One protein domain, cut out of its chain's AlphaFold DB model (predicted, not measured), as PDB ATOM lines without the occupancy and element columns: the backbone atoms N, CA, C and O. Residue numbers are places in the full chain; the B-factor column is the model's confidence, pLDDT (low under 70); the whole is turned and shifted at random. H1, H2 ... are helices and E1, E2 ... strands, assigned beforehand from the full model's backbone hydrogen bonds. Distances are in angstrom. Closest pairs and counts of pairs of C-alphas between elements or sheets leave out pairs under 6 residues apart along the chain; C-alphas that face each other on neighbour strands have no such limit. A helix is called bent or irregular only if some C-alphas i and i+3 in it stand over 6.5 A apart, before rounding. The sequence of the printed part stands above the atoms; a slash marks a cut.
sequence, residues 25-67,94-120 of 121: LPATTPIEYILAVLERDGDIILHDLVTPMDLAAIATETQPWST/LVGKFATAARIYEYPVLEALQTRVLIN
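What this domain is: This is residues 25 to 67 and 94 to 120 of the 121 residues of an uncharacterized protein of Aspergillus saccharolyticus JOP 1030-1 (UniProt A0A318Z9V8). This is a loose, open frame of two helix pairs, H2 with H3 at one end and H1 with H4 at the other. The stretch from H1 through the short strand E1 to H2 makes one long side, and H3 followed by H4 makes the other. The 70 printed residues hold four named helices and one named strand in the order H1, E1, H2, H3, H4, mostly helix by class. The radius of gyration of the C-alphas is 14.2 A, and the elongated outline spans 40 by 24 by 20 A.

Where its parts are: The longest helix, H2, covers residues 52 to 65 and 20.8 A, from C-alpha 52 at (193.836, 155.484, 232.813). It is irregular: C-alphas 61 and 64 are 7.1 A apart. E1 is residues 45 to 47. H1 is residues 31 to 41, 15.2 A long, with C-alpha 31 at (195.053, 144.098, 252.382). H3 is residues 99 to 105. H4, residues 108 to 119, is 16.3 A long and ends at (183.913, 134.559, 254.360).

How they stand to each other: H2 touches H3 with residues 54 to 58 alone, at a steep tilt of 59 degrees, opposite ways; the closest C-alphas, of Asp 54 and Thr 100, are 6.6 A apart. H3 and H4 are close but not clearly touching, with the C-alphas of Tyr 105 and Glu 111 closest at 7.5 A. H4 touches H1 with residues 109 to 113 alone, at a steep tilt of 56 degrees, the same way; the closest C-alphas, of Ile 31 and Val 109, are 7.1 A apart. E1 pairs with no named strand, but residues 25 to 26 pair in parallel with its residues 46 to 47. H1 and H2 are apart. In H1, H3 and H4 every O i to N i+4 pair is within hydrogen-bond range, in H2 7 of 10.

The domain as a whole: The farthest C-alphas, of Glu 32 and Thr 67, are 40.8 A apart. Residues 68 to 93 are not printed, and C-alphas 67 and 94 are 14.9 A apart across this cut. The links H1 to E1, E1 to H2 and H3 to H4 are tight. Mean pLDDT of the printed part is 92.0, with residue 120 under 70.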
ATOM      1  N   LEU A  25     193.385 155.475 250.158       97.44
ATOM      2  CA  LEU A  25     194.610 154.667 250.150       97.44
ATOM      3  C   LEU A  25     194.980 154.188 248.745       97.44
ATOM      4  O   LEU A  25     194.089 154.003 247.916       97.44
ATOM      5  N   PRO A  26     196.267 153.914 248.471       97.12
ATOM      6  CA  PRO A  26     196.652 153.263 247.227       97.12
ATOM      7  C   PRO A  26     196.038 151.871 247.140       97.12
ATOM      8  O   PRO A  26     196.024 151.140 248.130       97.12
ATOM      9  N   ALA A  27     195.622 151.440 245.951       95.75
ATOM     10  CA  ALA A  27     195.194 150.058 245.732       95.75
ATOM     11  C   ALA A  27     196.315 149.023 245.977       95.75
ATOM     12  O   ALA A  27     196.037 147.840 246.149       95.75
ATOM     13  N   THR A  28     197.579 149.462 246.023       95.69
ATOM     14  CA  THR A  28     198.760 148.650 246.373       95.69
ATOM     15  C   THR A  28     198.986 148.505 247.882       95.69
ATOM     16  O   THR A  28     199.930 147.834 248.300       95.69
ATOM     17  N   THR A  29     198.156 149.146 248.708       97.19
ATOM     18  CA  THR A  29     198.237 149.064 250.171       97.19
ATOM     19  C   THR A  29     198.003 147.625 250.647       97.19
ATOM     20  O   THR A  29     197.144 146.945 250.082       97.19
ATOM     21  N   PRO A  30     198.716 147.141 251.686       96.38
ATOM     22  CA  PRO A  30     198.471 145.814 252.244       96.38
ATOM     23  C   PRO A  30     197.001 145.595 252.607       96.38
ATOM     24  O   PRO A  30     196.365 146.461 253.218       96.38
ATOM     25  N   ILE A  31     196.475 144.424 252.245       95.00
ATOM     26  CA  ILE A  31     195.053 144.098 252.382       95.00
ATOM     27  C   ILE A  31     194.584 144.179 253.836       95.00
ATOM     28  O   ILE A  31     193.487 144.650 254.105       95.00
ATOM     29  N   GLU A  32     195.436 143.806 254.785       95.31
ATOM     30  CA  GLU A  32     195.167 143.842 256.222       95.31
ATOM     31  C   GLU A  32     194.872 145.267 256.700       95.31
ATOM     32  O   GLU A  32     193.995 145.480 257.534       95.31
ATOM     33  N   TYR A  33     195.571 146.256 256.140       96.62
ATOM     34  CA  TYR A  33     195.346 147.655 256.480       96.62
ATOM     35  C   TYR A  33     194.082 148.206 255.807       96.62
ATOM     36  O   TYR A  33     193.329 148.941 256.441       96.62
ATOM     37  N   ILE A  34     193.804 147.809 254.558       96.50
ATOM     38  CA  ILE A  34     192.546 148.154 253.876       96.50
ATOM     39  C   ILE A  34     191.347 147.606 254.668       96.50
ATOM     40  O   ILE A  34     190.383 148.333 254.900       96.50
ATOM     41  N   LEU A  35     191.421 146.353 255.127       95.25
ATOM     42  CA  LEU A  35     190.380 145.720 255.942       95.25
ATOM     43  C   LEU A  35     190.194 146.426 257.288       95.25
ATOM     44  O   LEU A  35     189.059 146.686 257.669       95.25
ATOM     45  N   ALA A  36     191.280 146.798 257.970       95.38
ATOM     46  CA  ALA A  36     191.195 147.537 259.231       95.38
ATOM     47  C   ALA A  36     190.506 148.905 259.068       95.38
ATOM     48  O   ALA A  36     189.769 149.341 259.951       95.38
ATOM     49  N   VAL A  37     190.726 149.586 257.938       96.25
ATOM     50  CA  VAL A  37     190.014 150.832 257.616       96.25
ATOM     51  C   VAL A  37     188.539 150.561 257.332       96.25
ATOM     52  O   VAL A  37     187.696 151.249 257.894       96.25
ATOM     53  N   LEU A  38     188.218 149.539 256.534       94.25
ATOM     54  CA  LEU A  38     186.830 149.156 256.259       94.25
ATOM     55  C   LEU A  38     186.064 148.750 257.527       94.25
ATOM     56  O   LEU A  38     184.899 149.105 257.660       94.25
ATOM     57  N   GLU A  39     186.695 148.050 258.471       93.69
ATOM     58  CA  GLU A  39     186.079 147.679 259.752       93.69
ATOM     59  C   GLU A  39     185.820 148.905 260.645       93.69
ATOM     60  O   GLU A  39     184.787 148.984 261.311       93.69
ATOM     61  N   ARG A  40     186.740 149.880 260.639       94.38
ATOM     62  CA  ARG A  40     186.642 151.109 261.442       94.38
ATOM     63  C   ARG A  40     185.649 152.124 260.864       94.38
ATOM     64  O   ARG A  40     184.875 152.700 261.626       94.38
ATOM     65  N   ASP A  41     185.712 152.367 259.556       94.81
ATOM     66  CA  ASP A  41     185.015 153.470 258.876       94.81
ATOM     67  C   ASP A  41     183.761 153.002 258.120       94.81
ATOM     68  O   ASP A  41     182.838 153.782 257.902       94.81
ATOM     69  N   GLY A  42     183.699 151.726 257.725       92.44
ATOM     70  CA  GLY A  42     182.646 151.172 256.868       92.44
ATOM     71  C   GLY A  42     182.825 151.478 255.375       92.44
ATOM     72  O   GLY A  42     182.207 150.815 254.542       92.44
ATOM     73  N   ASP A  43     183.679 152.441 255.022       93.62
ATOM     74  CA  ASP A  43     183.986 152.828 253.650       93.62
ATOM     75  C   ASP A  43     185.471 153.170 253.438       93.62
ATOM     76  O   ASP A  43     186.251 153.359 254.371       93.62
ATOM     77  N   ILE A  44     185.893 153.172 252.170       96.00
ATOM     78  CA  ILE A  44     187.251 153.542 251.767       96.00
ATOM     79  C   ILE A  44     187.282 153.982 250.302       96.00
ATOM     80  O   ILE A  44     186.517 153.487 249.472       96.00
ATOM     81  N   ILE A  45     188.210 154.875 249.961       96.94
ATOM     82  CA  ILE A  45     188.548 155.214 248.576       96.94
ATOM     83  C   ILE A  45     189.889 154.560 248.227       96.94
ATOM     84  O   ILE A  45     190.910 154.868 248.837       96.94
ATOM     85  N   LEU A  46     189.909 153.690 247.214       96.62
ATOM     86  CA  LEU A  46     191.153 153.152 246.659       96.62
ATOM     87  C   LEU A  46     191.577 153.960 245.431       96.62
ATOM     88  O   LEU A  46     190.886 153.954 244.411       96.62
ATOM     89  N   HIS A  47     192.714 154.648 245.518       96.38
ATOM     90  CA  HIS A  47     193.302 155.339 244.375       96.38
ATOM     91  C   HIS A  47     194.166 154.396 243.537       96.38
ATOM     92  O   HIS A  47     194.676 153.387 244.025       96.38
ATOM     93  N   ASP A  48     194.301 154.734 242.253       95.25
ATOM     94  CA  ASP A  48     195.045 153.950 241.259       95.25
ATOM     95  C   ASP A  48     194.595 152.481 241.164       95.25
ATOM     96  O   ASP A  48     195.373 151.605 240.795       95.25
ATOM     97  N   LEU A  49     193.325 152.206 241.491       95.69
ATOM     98  CA  LEU A  49     192.746 150.865 241.396       95.69
ATOM     99  C   LEU A  49     192.723 150.363 239.953       95.69
ATOM    100  O   LEU A  49     192.969 149.188 239.723       95.69
ATOM    101  N   VAL A  50     192.423 151.244 239.000       95.56
ATOM    102  CA  VAL A  50     192.357 150.957 237.563       95.56
ATOM    103  C   VAL A  50     193.256 151.924 236.807       95.56
ATOM    104  O   VAL A  50     193.434 153.071 237.221       95.56
ATOM    105  N   THR A  51     193.820 151.486 235.682       95.44
ATOM    106  CA  THR A  51     194.699 152.359 234.899       95.44
ATOM    107  C   THR A  51     193.888 153.394 234.107       95.44
ATOM    108  O   THR A  51     192.725 153.151 233.762       95.44
ATOM    109  N   PRO A  52     194.489 154.531 233.713       95.94
ATOM    110  CA  PRO A  52     193.836 155.484 232.813       95.94
ATOM    111  C   PRO A  52     193.390 154.859 231.481       95.94
ATOM    112  O   PRO A  52     192.384 155.270 230.904       95.94
ATOM    113  N   MET A  53     194.116 153.842 231.005       95.81
ATOM    114  CA  MET A  53     193.758 153.091 229.802       95.81
ATOM    115  C   MET A  53     192.483 152.269 230.013       95.81
ATOM    116  O   MET A  53     191.627 152.244 229.133       95.81
ATOM    117  N   ASP A  54     192.322 151.648 231.183       95.38
ATOM    118  CA  ASP A  54     191.107 150.900 231.520       95.38
ATOM    119  C   ASP A  54     189.895 151.833 231.623       95.38
ATOM    120  O   ASP A  54     188.820 151.504 231.125       95.38
ATOM    121  N   LEU A  55     190.072 153.031 232.189       94.56
ATOM    122  CA  LEU A  55     189.021 154.055 232.233       94.56
ATOM    123  C   LEU A  55     188.604 154.511 230.828       94.56
ATOM    124  O   LEU A  55     187.410 154.618 230.542       94.56
ATOM    125  N   ALA A  56     189.570 154.744 229.934       96.44
ATOM    126  CA  ALA A  56     189.293 155.100 228.543       96.44
ATOM    127  C   ALA A  56     188.590 153.960 227.782       96.44
ATOM    128  O   ALA A  56     187.671 154.208 226.991       96.44
ATOM    129  N   ALA A  57     188.985 152.713 228.050       96.00
ATOM    130  CA  ALA A  57     188.339 151.531 227.497       96.00
ATOM    131  C   ALA A  57     186.888 151.424 227.981       96.00
ATOM    132  O   ALA A  57     185.999 151.350 227.141       96.00
ATOM    133  N   ILE A  58     186.613 151.556 229.285       93.19
ATOM    134  CA  ILE A  58     185.240 151.573 229.825       93.19
ATOM    135  C   ILE A  58     184.408 152.687 229.179       93.19
ATOM    136  O   ILE A  58     183.267 152.456 228.777       93.19
ATOM    137  N   ALA A  59     184.956 153.898 229.053       92.56
ATOM    138  CA  ALA A  59     184.239 155.027 228.458       92.56
ATOM    139  C   ALA A  59     183.846 154.766 226.994       92.56
ATOM    140  O   ALA A  59     182.769 155.182 226.568       92.56
ATOM    141  N   THR A  60     184.696 154.058 226.247       94.50
ATOM    142  CA  THR A  60     184.453 153.671 224.849       94.50
ATOM    143  C   THR A  60     183.487 152.495 224.760       94.50
ATOM    144  O   THR A  60     182.503 152.544 224.025       94.50
ATOM    145  N   GLU A  61     183.745 151.448 225.539       93.50
ATOM    146  CA  GLU A  61     182.951 150.228 225.574       93.50
ATOM    147  C   GLU A  61     181.525 150.527 226.029       93.50
ATOM    148  O   GLU A  61     180.600 149.964 225.475       93.50
ATOM    149  N   THR A  62     181.293 151.461 226.952       91.19
ATOM    150  CA  THR A  62     179.933 151.781 227.417       91.19
ATOM    151  C   THR A  62     179.071 152.538 226.400       91.19
ATOM    152  O   THR A  62     177.845 152.415 226.475       91.19
ATOM    153  N   GLN A  63     179.658 153.229 225.407       90.62
ATOM    154  CA  GLN A  63     178.937 154.079 224.434       90.62
ATOM    155  C   GLN A  63     177.714 153.419 223.767       90.62
ATOM    156  O   GLN A  63     176.645 154.037 223.747       90.62
ATOM    157  N   PRO A  64     177.780 152.167 223.261       89.62
ATOM    158  CA  PRO A  64     176.643 151.509 222.601       89.62
ATOM    159  C   PRO A  64     175.435 151.273 223.527       89.62
ATOM    160  O   PRO A  64     174.325 150.961 223.070       89.62
ATOM    161  N   TRP A  65     175.650 151.398 224.838       83.81
ATOM    162  CA  TRP A  65     174.654 151.225 225.888       83.81
ATOM    163  C   TRP A  65     174.347 152.521 226.654       83.81
ATOM    164  O   TRP A  65     173.453 152.504 227.495       83.81
ATOM    165  N   SER A  66     175.019 153.636 226.344       77.06
ATOM    166  CA  SER A  66     174.828 154.940 226.999       77.06
ATOM    167  C   SER A  66     173.525 155.641 226.611       77.06
ATOM    168  O   SER A  66     173.092 156.558 227.306       77.06
ATOM    169  N   THR A  67     172.872 155.210 225.525       72.19
ATOM    170  CA  THR A  67     171.526 155.692 225.191       72.19
ATOM    171  C   THR A  67     170.510 155.030 226.127       72.19
ATOM    172  O   THR A  67     170.441 153.796 226.144       72.19
ATOM    173  N   LEU A  94     177.584 144.384 232.991       90.75
ATOM    174  CA  LEU A  94     178.836 144.872 232.391       90.75
ATOM    175  C   LEU A  94     179.816 143.745 232.023       90.75
ATOM    176  O   LEU A  94     180.341 143.743 230.914       90.75
ATOM    177  N   VAL A  95     179.984 142.747 232.899       90.69
ATOM    178  CA  VAL A  95     180.894 141.600 232.689       90.69
ATOM    179  C   VAL A  95     180.564 140.830 231.402       90.69
ATOM    180  O   VAL A  95     181.463 140.407 230.687       90.69
ATOM    181  N   GLY A  96     179.278 140.694 231.061       88.62
ATOM    182  CA  GLY A  96     178.844 140.026 229.827       88.62
ATOM    183  C   GLY A  96     178.874 140.912 228.579       88.62
ATOM    184  O   GLY A  96     178.619 140.422 227.482       88.62
ATOM    185  N   LYS A  97     179.130 142.216 228.728       88.81
ATOM    186  CA  LYS A  97     179.113 143.191 227.630       88.81
ATOM    187  C   LYS A  97     180.506 143.555 227.146       88.81
ATOM    188  O   LYS A  97     180.670 143.769 225.948       88.81
ATOM    189  N   PHE A  98     181.483 143.652 228.045       89.00
ATOM    190  CA  PHE A  98     182.830 144.058 227.666       89.00
ATOM    191  C   PHE A  98     183.923 143.502 228.583       89.00
ATOM    192  O   PHE A  98     183.762 143.382 229.799       89.00
ATOM    193  N   ALA A  99     185.056 143.167 227.960       92.06
ATOM    194  CA  ALA A  99     186.160 142.445 228.583       92.06
ATOM    195  C   ALA A  99     186.886 143.267 229.656       92.06
ATOM    196  O   ALA A  99     187.397 142.695 230.617       92.06
ATOM    197  N   THR A 100     186.911 144.599 229.535       95.75
ATOM    198  CA  THR A 100     187.580 145.455 230.524       95.75
ATOM    199  C   THR A 100     186.932 145.338 231.903       95.75
ATOM    200  O   THR A 100     187.651 145.193 232.886       95.75
ATOM    201  N   ALA A 101     185.596 145.305 231.991       92.62
ATOM    202  CA  ALA A 101     184.904 145.099 233.266       92.62
ATOM    203  C   ALA A 101     185.179 143.716 233.866       92.62
ATOM    204  O   ALA A 101     185.399 143.618 235.070       92.62
ATOM    205  N   ALA A 102     185.186 142.667 233.037       92.94
ATOM    206  CA  ALA A 102     185.503 141.311 233.488       92.94
ATOM    207  C   ALA A 102     186.922 141.239 234.075       92.94
ATOM    208  O   ALA A 102     187.106 140.771 235.190       92.94
ATOM    209  N   ARG A 103     187.905 141.815 233.375       94.81
ATOM    210  CA  ARG A 103     189.298 141.865 233.836       94.81
ATOM    211  C   ARG A 103     189.476 142.675 235.125       94.81
ATOM    212  O   ARG A 103     190.250 142.263 235.976       94.81
ATOM    213  N   ILE A 104     188.798 143.818 235.273       94.38
ATOM    214  CA  ILE A 104     188.881 144.633 236.502       94.38
ATOM    215  C   ILE A 104     188.319 143.867 237.697       94.38
ATOM    216  O   ILE A 104     188.899 143.925 238.775       94.38
ATOM    217  N   TYR A 105     187.217 143.138 237.512       90.50
ATOM    218  CA  TYR A 105     186.616 142.330 238.575       90.50
ATOM    219  C   TYR A 105     187.589 141.279 239.143       90.50
ATOM    220  O   TYR A 105     187.517 140.955 240.322       90.50
ATOM    221  N   GLU A 106     188.536 140.808 238.332       92.06
ATOM    222  CA  GLU A 106     189.569 139.831 238.703       92.06
ATOM    223  C   GLU A 106     190.844 140.472 239.290       92.06
ATOM    224  O   GLU A 106     191.878 139.816 239.415       92.06
ATOM    225  N   TYR A 107     190.835 141.765 239.630       94.94
ATOM    226  CA  TYR A 107     192.012 142.397 240.230       94.94
ATOM    227  C   TYR A 107     192.321 141.804 241.612       94.94
ATOM    228  O   TYR A 107     191.410 141.722 242.439       94.94
ATOM    229  N   PRO A 108     193.599 141.491 241.924       93.44
ATOM    230  CA  PRO A 108     193.962 140.796 243.161       93.44
ATOM    231  C   PRO A 108     193.449 141.469 244.437       93.44
ATOM    232  O   PRO A 108     193.058 140.794 245.381       93.44
ATOM    233  N   VAL A 109     193.422 142.806 244.471       93.62
ATOM    234  CA  VAL A 109     192.899 143.561 245.619       93.62
ATOM    235  C   VAL A 109     191.386 143.393 245.786       93.62
ATOM    236  O   VAL A 109     190.914 143.269 246.911       93.62
ATOM    237  N   LEU A 110     190.619 143.336 244.690       93.69
ATOM    238  CA  LEU A 110     189.167 143.140 244.735       93.69
ATOM    239  C   LEU A 110     188.811 141.696 245.081       93.69
ATOM    240  O   LEU A 110     187.920 141.475 245.898       93.69
ATOM    241  N   GLU A 111     189.539 140.731 244.519       92.38
ATOM    242  CA  GLU A 111     189.400 139.317 244.870       92.38
ATOM    243  C   GLU A 111     189.713 139.096 246.357       92.38
ATOM    244  O   GLU A 111     188.894 138.538 247.085       92.38
ATOM    245  N   ALA A 112     190.842 139.622 246.847       91.69
ATOM    246  CA  ALA A 112     191.225 139.506 248.251       91.69
ATOM    247  C   ALA A 112     190.193 140.146 249.195       91.69
ATOM    248  O   ALA A 112     189.857 139.552 250.224       91.69
ATOM    249  N   LEU A 113     189.655 141.320 248.843       92.31
ATOM    250  CA  LEU A 113     188.568 141.958 249.590       92.31
ATOM    251  C   LEU A 113     187.308 141.090 249.598       92.31
ATOM    252  O   LEU A 113     186.739 140.861 250.662       92.31
ATOM    253  N   GLN A 114     186.889 140.566 248.443       89.62
ATOM    254  CA  GLN A 114     185.713 139.705 248.341       89.62
ATOM    255  C   GLN A 114     185.857 138.455 249.214       89.62
ATOM    256  O   GLN A 114     184.945 138.131 249.974       89.62
ATOM    257  N   THR A 115     187.000 137.771 249.132       89.56
ATOM    258  CA  THR A 115     187.286 136.581 249.937       89.56
ATOM    259  C   THR A 115     187.255 136.905 251.427       89.56
ATOM    260  O   THR A 115     186.622 136.188 252.189       89.56
ATOM    261  N   ARG A 116     187.901 137.988 251.868       89.12
ATOM    262  CA  ARG A 116     188.026 138.293 253.301       89.12
ATOM    263  C   ARG A 116     186.746 138.856 253.915       89.12
ATOM    264  O   ARG A 116     186.432 138.510 255.045       89.12
ATOM    265  N   VAL A 117     186.001 139.684 253.183       86.44
ATOM    266  CA  VAL A 117     184.769 140.313 253.688       86.44
ATOM    267  C   VAL A 117     183.589 139.340 253.688       86.44
ATOM    268  O   VAL A 117     182.765 139.383 254.595       86.44
ATOM    269  N   LEU A 118     183.473 138.462 252.684       80.69
ATOM    270  CA  LEU A 118     182.313 137.567 252.575       80.69
ATOM    271  C   LEU A 118     182.458 136.261 253.360       80.69
ATOM    272  O   LEU A 118     181.447 135.601 253.594       80.69
ATOM    273  N   ILE A 119     183.679 135.865 253.731       73.06
ATOM    274  CA  ILE A 119     183.913 134.559 254.360       73.06
ATOM    275  C   ILE A 119     183.824 134.606 255.895       73.06
ATOM    276  O   ILE A 119     183.570 133.551 256.456       73.06
ATOM    277  N   ASN A 120     183.891 135.779 256.553       51.19
ATOM    278  CA  ASN A 120     183.735 135.945 258.016       51.19
ATOM    279  C   ASN A 120     184.309 134.758 258.828       51.19
ATOM    280  O   ASN A 120     183.550 133.920 259.321       51.19
TER     281      ASN A 120